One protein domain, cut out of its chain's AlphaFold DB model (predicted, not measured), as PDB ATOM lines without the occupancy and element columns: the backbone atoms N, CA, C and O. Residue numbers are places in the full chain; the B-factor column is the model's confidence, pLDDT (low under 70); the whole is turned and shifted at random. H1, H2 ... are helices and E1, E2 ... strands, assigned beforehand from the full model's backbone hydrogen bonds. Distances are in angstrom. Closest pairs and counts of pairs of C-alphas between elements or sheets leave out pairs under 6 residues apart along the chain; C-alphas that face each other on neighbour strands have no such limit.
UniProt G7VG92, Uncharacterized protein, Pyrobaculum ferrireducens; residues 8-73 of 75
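AT A GLANCE: This is residues 8 to 73 of the 75 residues of an uncharacterized protein of Pyrobaculum ferrireducens (UniProt G7VG92). A small, twisted wall of four short parallel strands has two short helices, H1 and H2, over one face, while the long helix H3 starts just after edge strand E4, grazes the sheet with residues 56 to 62 and runs on away from it. The printed part has 66 residues, with elements in the order E1, E2, H1, E3, H2, E4, H3 and a sheet order of E2, E1, E3, E4. The class is mixed, helices and strands. The whole is compact, with a radius of gyration of the C-alphas of 11.7 A and spans of 34 by 24 by 17 A.

IN THESE COORDINATES: Find C-alpha 8 at (-43.987, 22.002, -6.841), where E1 begins; it covers residues 8 to 10. E2 is residues 19 to 22, and H1 is residues 25 to 29. E3, the longest strand, is residues 36 to 40 and measures 13.4 A from first to last C-alpha. H2, residues 43 to 49, measures 10.0 A, and E4 is residues 52 to 54. Look for C-alpha 56 at (-49.274, 21.812, -21.933); from there H3, residues 56 to 71, runs 22.7 A to C-alpha 71 at (-56.917, 6.293, -7.289).

HOW THE PARTS SIT: Begin at E1, parallel to E3 at 17 degrees, where N 8 and O 36 are 2.8 A apart, within hydrogen-bond range. E2 is parallel to E1 at 38 degrees, with N 22 and O 9 at 2.8 A. E4 is parallel to E3 at 24 degrees, with N 39 and O 52 at 2.8 A. The sheet is only just strongly twisted, with C-alphas up to 4.4 A off its best plane. H1 is on the sheet, over E1, at a height over the sheet of 8.5 A; the closest C-alphas of H1 and E1 are those of Leu 28 and Tyr 10, 6.7 A apart. On the same face, H2 has a height over the sheet of 8.2 A and runs along the strands, at 11 degrees to E3 on the local plane; the closest C-alphas of H2 and E3 are those of Ala 46 and Val 39, 5.5 A apart. H1 and H2 are only just apart, at 8.1 A. E3, H2, E4 form a strand-helix-strand unit, two parallel neighbour strands with a helix between along the chain; E2, H1, E3 form a split one, with E1 between its strands in the sheet. Both crossovers are right-handed. H3 only grazes the sheet, and the C-alphas of Asp 56 and Val 40, its closest to E3, are 6.0 A apart. Every O i to N i+4 pair is within hydrogen-bond range in H1, H2 and H3.

THE WHOLE: The C-alphas farthest apart are those of Glu 48 and Arg 72, 35.2 A. The printed part has no cut and no long link. The mean pLDDT of the printed part is 88.0; look at residues 70 to 73 for values under 70.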
ATOM      1  N   ALA A   8     -43.504  20.639  -6.609       92.75
ATOM      2  CA  ALA A   8     -43.987  22.002  -6.841       92.75
ATOM      3  C   ALA A   8     -44.178  22.237  -8.344       92.75
ATOM      4  O   ALA A   8     -43.237  22.054  -9.116       92.75
ATOM      5  N   VAL A   9     -45.383  22.627  -8.758       94.25
ATOM      6  CA  VAL A   9     -45.778  22.721 -10.170       94.25
ATOM      7  C   VAL A   9     -46.165  24.150 -10.519       94.25
ATOM      8  O   VAL A   9     -47.091  24.697  -9.927       94.25
ATOM      9  N   TYR A  10     -45.498  24.731 -11.513       95.06
ATOM     10  CA  TYR A  10     -45.849  26.018 -12.113       95.06
ATOM     11  C   TYR A  10     -46.447  25.822 -13.510       95.06
ATOM     12  O   TYR A  10     -45.978  24.977 -14.267       95.06
ATOM     13  N   GLY A  11     -47.472  26.605 -13.855       91.75
ATOM     14  CA  GLY A  11     -48.154  26.531 -15.158       91.75
ATOM     15  C   GLY A  11     -49.176  25.394 -15.284       91.75
ATOM     16  O   GLY A  11     -49.966  25.378 -16.219       91.75
ATOM     17  N   GLY A  12     -49.226  24.483 -14.310       89.44
ATOM     18  CA  GLY A  12     -50.184  23.383 -14.245       89.44
ATOM     19  C   GLY A  12     -50.643  23.111 -12.816       89.44
ATOM     20  O   GLY A  12     -50.097  23.660 -11.858       89.44
ATOM     21  N   CYS A  13     -51.662  22.264 -12.655       88.81
ATOM     22  CA  CYS A  13     -52.075  21.809 -11.332       88.81
ATOM     23  C   CYS A  13     -52.628  20.383 -11.332       88.81
ATOM     24  O   CYS A  13     -53.327  19.979 -12.261       88.81
ATOM     25  N   ILE A  14     -52.323  19.647 -10.263       88.56
ATOM     26  CA  ILE A  14     -52.887  18.339  -9.931       88.56
ATOM     27  C   ILE A  14     -53.391  18.425  -8.490       88.56
ATOM     28  O   ILE A  14     -52.642  18.818  -7.598       88.56
ATOM     29  N   ASP A  15     -54.641  18.029  -8.262       84.56
ATOM     30  CA  ASP A  15     -55.202  17.909  -6.916       84.56
ATOM     31  C   ASP A  15     -54.660  16.644  -6.232       84.56
ATOM     32  O   ASP A  15     -55.175  15.538  -6.417       84.56
ATOM     33  N   HIS A  16     -53.548  16.792  -5.512       83.44
ATOM     34  CA  HIS A  16     -52.913  15.710  -4.771       83.44
ATOM     35  C   HIS A  16     -52.202  16.245  -3.519       83.44
ATOM     36  O   HIS A  16     -51.519  17.262  -3.606       83.44
ATOM     37  N   PRO A  17     -52.276  15.557  -2.362       81.56
ATOM     38  CA  PRO A  17     -51.668  16.025  -1.110       81.56
ATOM     39  C   PRO A  17     -50.140  16.186  -1.154       81.56
ATOM     40  O   PRO A  17     -49.578  16.887  -0.319       81.56
ATOM     41  N   GLU A  18     -49.466  15.539  -2.107       84.19
ATOM     42  CA  GLU A  18     -48.015  15.666  -2.324       84.19
ATOM     43  C   GLU A  18     -47.653  16.646  -3.456       84.19
ATOM     44  O   GLU A  18     -46.479  16.810  -3.775       84.19
ATOM     45  N   VAL A  19     -48.640  17.302  -4.073       88.25
ATOM     46  CA  VAL A  19     -48.424  18.281  -5.143       88.25
ATOM     47  C   VAL A  19     -48.819  19.670  -4.654       88.25
ATOM     48  O   VAL A  19     -49.930  19.897  -4.185       88.25
ATOM     49  N   VAL A  20     -47.902  20.620  -4.796       90.81
ATOM     50  CA  VAL A  20     -48.132  22.039  -4.535       90.81
ATOM     51  C   VAL A  20     -48.174  22.763  -5.872       90.81
ATOM     52  O   VAL A  20     -47.161  22.899  -6.553       90.81
ATOM     53  N   CYS A  21     -49.355  23.232  -6.258       92.31
ATOM     54  CA  CYS A  21     -49.515  24.065  -7.443       92.31
ATOM     55  C   CYS A  21     -49.193  25.517  -7.084       92.31
ATOM     56  O   CYS A  21     -49.912  26.130  -6.293       92.31
ATOM     57  N   VAL A  22     -48.143  26.066  -7.680       93.25
ATOM     58  CA  VAL A  22     -47.713  27.448  -7.461       93.25
ATOM     59  C   VAL A  22     -48.195  28.340  -8.595       93.25
ATOM     60  O   VAL A  22     -48.279  27.924  -9.754       93.25
ATOM     61  N   LYS A  23     -48.536  29.587  -8.273       90.19
ATOM     62  CA  LYS A  23     -49.142  30.517  -9.242       90.19
ATOM     63  C   LYS A  23     -48.153  31.516  -9.820       90.19
ATOM     64  O   LYS A  23     -48.465  32.174 -10.812       90.19
ATOM     65  N   SER A  24     -46.975  31.645  -9.214       92.00
ATOM     66  CA  SER A  24     -45.957  32.591  -9.651       92.00
ATOM     67  C   SER A  24     -44.560  31.986  -9.646       92.00
ATOM     68  O   SER A  24     -44.285  30.967  -9.007       92.00
ATOM     69  N   ARG A  25     -43.659  32.652 -10.372       91.06
ATOM     70  CA  ARG A  25     -42.243  32.284 -10.420       91.06
ATOM     71  C   ARG A  25     -41.576  32.489  -9.061       91.06
ATOM     72  O   ARG A  25     -40.761  31.662  -8.670       91.06
ATOM     73  N   GLU A  26     -41.934  33.543  -8.322       92.81
ATOM     74  CA  GLU A  26     -41.378  33.784  -6.982       92.81
ATOM     75  C   GLU A  26     -41.757  32.672  -6.002       92.81
ATOM     76  O   GLU A  26     -40.932  32.235  -5.199       92.81
ATOM     77  N   GLU A  27     -42.997  32.188  -6.087       92.38
ATOM     78  CA  GLU A  27     -43.464  31.076  -5.268       92.38
ATOM     79  C   GLU A  27     -42.691  29.798  -5.620       92.38
ATOM     80  O   GLU A  27     -42.120  29.178  -4.723       92.38
ATOM     81  N   LEU A  28     -42.547  29.478  -6.915       91.94
ATOM     82  CA  LEU A  28     -41.741  28.344  -7.385       91.94
ATOM     83  C   LEU A  28     -40.287  28.410  -6.886       91.94
ATOM     84  O   LEU A  28     -39.747  27.416  -6.400       91.94
ATOM     85  N   LEU A  29     -39.664  29.590  -6.948       90.88
ATOM     86  CA  LEU A  29     -38.296  29.823  -6.480       90.88
ATOM     87  C   LEU A  29     -38.124  29.526  -4.986       90.88
ATOM     88  O   LEU A  29     -37.078  29.025  -4.571       90.88
ATOM     89  N   SER A  30     -39.151  29.770  -4.169       91.44
ATOM     90  CA  SER A  30     -39.111  29.472  -2.731       91.44
ATOM     91  C   SER A  30     -39.007  27.969  -2.412       91.44
ATOM     92  O   SER A  30     -38.631  27.595  -1.292       91.44
ATOM     93  N   HIS A  31     -39.296  27.112  -3.399       90.00
ATOM     94  CA  HIS A  31     -39.226  25.654  -3.314       90.00
ATOM     95  C   HIS A  31     -37.912  25.061  -3.849       90.00
ATOM     96  O   HIS A  31     -37.663  23.867  -3.655       90.00
ATOM     97  N   VAL A  32     -37.042  25.866  -4.473       88.06
ATOM     98  CA  VAL A  32     -35.735  25.410  -4.975       88.06
ATOM     99  C   VAL A  32     -34.916  24.807  -3.828       88.06
ATOM    100  O   VAL A  32     -34.763  25.399  -2.759       88.06
ATOM    101  N   GLY A  33     -34.412  23.587  -4.038       85.94
ATOM    102  CA  GLY A  33     -33.641  22.837  -3.040       85.94
ATOM    103  C   GLY A  33     -34.466  22.223  -1.902       85.94
ATOM    104  O   GLY A  33     -33.896  21.569  -1.030       85.94
ATOM    105  N   ARG A  34     -35.793  22.406  -1.895       86.44
ATOM    106  CA  ARG A  34     -36.715  21.823  -0.900       86.44
ATOM    107  C   ARG A  34     -37.627  20.753  -1.496       86.44
ATOM    108  O   ARG A  34     -38.134  19.908  -0.760       86.44
ATOM    109  N   CYS A  35     -37.869  20.827  -2.801       87.19
ATOM    110  CA  CYS A  35     -38.894  20.079  -3.521       87.19
ATOM    111  C   CYS A  35     -38.421  19.771  -4.948       87.19
ATOM    112  O   CYS A  35     -37.523  20.437  -5.467       87.19
ATOM    113  N   PHE A  36     -39.056  18.794  -5.593       89.75
ATOM    114  CA  PHE A  36     -38.901  18.600  -7.034       89.75
ATOM    115  C   PHE A  36     -39.750  19.633  -7.767       89.75
ATOM    116  O   PHE A  36     -40.922  19.808  -7.438       89.75
ATOM    117  N   LEU A  37     -39.157  20.318  -8.740       93.50
ATOM    118  CA  LEU A  37     -39.822  21.384  -9.481       93.50
ATOM    119  C   LEU A  37     -40.289  20.874 -10.841       93.50
ATOM    120  O   LEU A  37     -39.533  20.211 -11.554       93.50
ATOM    121  N   VAL A  38     -41.511  21.243 -11.203       94.38
ATOM    122  CA  VAL A  38     -42.102  21.011 -12.517       94.38
ATOM    123  C   VAL A  38     -42.597  22.337 -13.073       94.38
ATOM    124  O   VAL A  38     -43.261  23.111 -12.384       94.38
ATOM    125  N   VAL A  39     -42.275  22.592 -14.333       96.25
ATOM    126  CA  VAL A  39     -42.690  23.780 -15.071       96.25
ATOM    127  C   VAL A  39     -43.417  23.337 -16.333       96.25
ATOM    128  O   VAL A  39     -42.883  22.566 -17.130       96.25
ATOM    129  N   VAL A  40     -44.633  23.846 -16.509       96.12
ATOM    130  CA  VAL A  40     -45.499  23.559 -17.653       96.12
ATOM    131  C   VAL A  40     -45.558  24.788 -18.559       96.12
ATOM    132  O   VAL A  40     -45.797  25.895 -18.078       96.12
ATOM    133  N   GLY A  41     -45.298  24.605 -19.854       95.06
ATOM    134  CA  GLY A  41     -45.446  25.648 -20.880       95.06
ATOM    135  C   GLY A  41     -44.340  26.719 -20.933       95.06
ATOM    136  O   GLY A  41     -44.299  27.501 -21.879       95.06
ATOM    137  N   ASP A  42     -43.405  26.749 -19.972       94.69
ATOM    138  CA  ASP A  42     -42.294  27.719 -19.920       94.69
ATOM    139  C   ASP A  42     -40.922  27.018 -19.878       94.69
ATOM    140  O   ASP A  42     -40.295  26.851 -18.829       94.69
ATOM    141  N   GLU A  43     -40.441  26.574 -21.042       95.25
ATOM    142  CA  GLU A  43     -39.182  25.824 -21.151       95.25
ATOM    143  C   GLU A  43     -37.960  26.640 -20.696       95.25
ATOM    144  O   GLU A  43     -37.019  26.099 -20.109       95.25
ATOM    145  N   ALA A  44     -37.968  27.954 -20.941       95.06
ATOM    146  CA  ALA A  44     -36.875  28.833 -20.543       95.06
ATOM    147  C   ALA A  44     -36.735  28.876 -19.015       95.06
ATOM    148  O   ALA A  44     -35.632  28.691 -18.498       95.06
ATOM    149  N   LEU A  45     -37.856  29.037 -18.304       93.56
ATOM    150  CA  LEU A  45     -37.887  28.978 -16.844       93.56
ATOM    151  C   LEU A  45     -37.469  27.596 -16.325       93.56
ATOM    152  O   LEU A  45     -36.700  27.504 -15.370       93.56
ATOM    153  N   ALA A  46     -37.934  26.518 -16.962       94.81
ATOM    154  CA  ALA A  46     -37.566  25.164 -16.560       94.81
ATOM    155  C   ALA A  46     -36.045  24.948 -16.612       94.81
ATOM    156  O   ALA A  46     -35.447  24.452 -15.656       94.81
ATOM    157  N   ARG A  47     -35.405  25.384 -17.704       94.62
ATOM    158  CA  ARG A  47     -33.950  25.299 -17.888       94.62
ATOM    159  C   ARG A  47     -33.184  26.160 -16.889       94.62
ATOM    160  O   ARG A  47     -32.182  25.693 -16.358       94.62
ATOM    161  N   GLU A  48     -33.649  27.382 -16.625       94.50
ATOM    162  CA  GLU A  48     -33.040  28.279 -15.631       94.50
ATOM    163  C   GLU A  48     -32.999  27.633 -14.240       94.50
ATOM    164  O   GLU A  48     -31.986  27.706 -13.545       94.50
ATOM    165  N   LEU A  49     -34.085  26.960 -13.856       91.50
ATOM    166  CA  LEU A  49     -34.244  26.370 -12.527       91.50
ATOM    167  C   LEU A  49     -33.744  24.925 -12.418       91.50
ATOM    168  O   LEU A  49     -33.746  24.366 -11.321       91.50
ATOM    169  N   GLY A  50     -33.354  24.298 -13.532       92.00
ATOM    170  CA  GLY A  50     -33.091  22.857 -13.582       92.00
ATOM    171  C   GLY A  50     -34.325  22.015 -13.222       92.00
ATOM    172  O   GLY A  50     -34.189  20.939 -12.642       92.00
ATOM    173  N   ALA A  51     -35.521  22.529 -13.513       93.38
ATOM    174  CA  ALA A  51     -36.798  21.876 -13.256       93.38
ATOM    175  C   ALA A  51     -37.172  20.908 -14.389       93.38
ATOM    176  O   ALA A  51     -36.701  21.036 -15.522       93.38
ATOM    177  N   ALA A  52     -38.064  19.959 -14.101       93.38
ATOM    178  CA  ALA A  52     -38.674  19.150 -15.149       93.38
ATOM    179  C   ALA A  52     -39.607  20.024 -16.000       93.38
ATOM    180  O   ALA A  52     -40.418  20.777 -15.460       93.38
ATOM    181  N   PHE A  53     -39.492  19.911 -17.320       95.31
ATOM    182  CA  PHE A  53     -40.337  20.622 -18.274       95.31
ATOM    183  C   PHE A  53     -41.422  19.697 -18.826       95.31
ATOM    184  O   PHE A  53     -41.134  18.546 -19.146       95.31
ATOM    185  N   PHE A  54     -42.633  20.229 -18.971       95.31
ATOM    186  CA  PHE A  54     -43.714  19.621 -19.744       95.31
ATOM    187  C   PHE A  54     -44.316  20.667 -20.682       95.31
ATOM    188  O   PHE A  54     -44.572  21.803 -20.272       95.31
ATOM    189  N   ALA A  55     -44.612  20.284 -21.923       95.12
ATOM    190  CA  ALA A  55     -45.571  21.037 -22.723       95.12
ATOM    191  C   ALA A  55     -46.988  20.897 -22.130       95.12
ATOM    192  O   ALA A  55     -47.280  19.936 -21.415       95.12
ATOM    193  N   ASP A  56     -47.891  21.834 -22.438       91.31
ATOM    194  CA  ASP A  56     -49.274  21.812 -21.933       91.31
ATOM    195  C   ASP A  56     -50.007  20.493 -22.240       91.31
ATOM    196  O   ASP A  56     -50.707  19.950 -21.384       91.31
ATOM    197  N   GLU A  57     -49.818  19.946 -23.446       91.88
ATOM    198  CA  GLU A  57     -50.436  18.684 -23.873       91.88
ATOM    199  C   GLU A  57     -49.887  17.486 -23.086       91.88
ATOM    200  O   GLU A  57     -50.656  16.671 -22.572       91.88
ATOM    201  N   GLU A  58     -48.565  17.423 -22.913       92.81
ATOM    202  CA  GLU A  58     -47.897  16.364 -22.147       92.81
ATOM    203  C   GLU A  58     -48.303  16.406 -20.670       92.81
ATOM    204  O   GLU A  58     -48.511  15.369 -20.034       92.81
ATOM    205  N   TRP A  59     -48.451  17.612 -20.116       93.31
ATOM    206  CA  TRP A  59     -48.908  17.800 -18.748       93.31
ATOM    207  C   TRP A  59     -50.335  17.291 -18.545       93.31
ATOM    208  O   TRP A  59     -50.615  16.652 -17.531       93.31
ATOM    209  N   ALA A  60     -51.240  17.538 -19.495       90.06
ATOM    210  CA  ALA A  60     -52.617  17.064 -19.402       90.06
ATOM    211  C   ALA A  60     -52.691  15.529 -19.354       90.06
ATOM    212  O   ALA A  60     -53.426  14.971 -18.532       90.06
ATOM    213  N   GLU A  61     -51.904  14.837 -20.184       90.38
ATOM    214  CA  GLU A  61     -51.807  13.373 -20.155       90.38
ATOM    215  C   GLU A  61     -51.193  12.868 -18.844       90.38
ATOM    216  O   GLU A  61     -51.739  11.956 -18.215       90.38
ATOM    217  N   PHE A  62     -50.107  13.502 -18.390       88.12
ATOM    218  CA  PHE A  62     -49.453  13.163 -17.129       88.12
ATOM    219  C   PHE A  62     -50.395  13.336 -15.933       88.12
ATOM    220  O   PHE A  62     -50.518  12.428 -15.110       88.12
ATOM    221  N   ALA A  63     -51.101  14.464 -15.848       86.81
ATOM    222  CA  ALA A  63     -52.047  14.753 -14.778       86.81
ATOM    223  C   ALA A  63     -53.170  13.709 -14.720       86.81
ATOM    224  O   ALA A  63     -53.515  13.238 -13.633       86.81
ATOM    225  N   ARG A  64     -53.693  13.291 -15.881       85.75
ATOM    226  CA  ARG A  64     -54.700  12.226 -15.969       85.75
ATOM    227  C   ARG A  64     -54.159  10.898 -15.450       85.75
ATOM    228  O   ARG A  64     -54.763  10.298 -14.564       85.75
ATOM    229  N   PHE A  65     -52.997  10.474 -15.947       84.12
ATOM    230  CA  PHE A  65     -52.356   9.235 -15.507       84.12
ATOM    231  C   PHE A  65     -52.070   9.247 -14.001       84.12
ATOM    232  O   PHE A  65     -52.341   8.267 -13.310       84.12
ATOM    233  N   PHE A  66     -51.554  10.360 -13.481       80.44
ATOM    234  CA  PHE A  66     -51.208  10.509 -12.073       80.44
ATOM    235  C   PHE A  66     -52.444  10.396 -11.169       80.44
ATOM    236  O   PHE A  66     -52.425   9.652 -10.189       80.44
ATOM    237  N   GLN A  67     -53.548  11.058 -11.531       75.94
ATOM    238  CA  GLN A  67     -54.823  10.931 -10.817       75.94
ATOM    239  C   GLN A  67     -55.359   9.490 -10.839       75.94
ATOM    240  O   GLN A  67     -55.791   8.973  -9.805       75.94
ATOM    241  N   GLU A  68     -55.294   8.811 -11.988       77.19
ATOM    242  CA  GLU A  68     -55.734   7.417 -12.129       77.19
ATOM    243  C   GLU A  68     -54.854   6.437 -11.329       77.19
ATOM    244  O   GLU A  68     -55.366   5.496 -10.716       77.19
ATOM    245  N   ALA A  69     -53.537   6.658 -11.297       70.50
ATOM    246  CA  ALA A  69     -52.584   5.825 -10.567       70.50
ATOM    247  C   ALA A  69     -52.770   5.935  -9.046       70.50
ATOM    248  O   ALA A  69     -52.797   4.918  -8.350       70.50
ATOM    249  N   VAL A  70     -52.974   7.150  -8.530       62.50
ATOM    250  CA  VAL A  70     -53.223   7.384  -7.100       62.50
ATOM    251  C   VAL A  70     -54.581   6.813  -6.674       62.50
ATOM    252  O   VAL A  70     -54.691   6.225  -5.596       62.50
ATOM    253  N   GLY A  71     -55.602   6.893  -7.535       55.88
ATOM    254  CA  GLY A  71     -56.917   6.293  -7.289       55.88
ATOM    255  C   GLY A  71     -56.897   4.765  -7.133       55.88
ATOM    256  O   GLY A  71     -57.769   4.208  -6.470       55.88
ATOM    257  N   ARG A  72     -55.886   4.077  -7.682       51.78
ATOM    258  CA  ARG A  72     -55.714   2.614  -7.567       51.78
ATOM    259  C   ARG A  72     -54.853   2.169  -6.378       51.78
ATOM    260  O   ARG A  72     -54.792   0.976  -6.106       51.78
ATOM    261  N   GLY A  73     -54.217   3.099  -5.660       48.38
ATOM    262  CA  GLY A  73     -53.393   2.812  -4.478       48.38
ATOM    263  C   GLY A  73     -54.163   2.734  -3.151       48.38
ATOM    264  O   GLY A  73     -53.555   2.477  -2.113       48.38
TER     265      GLY A  73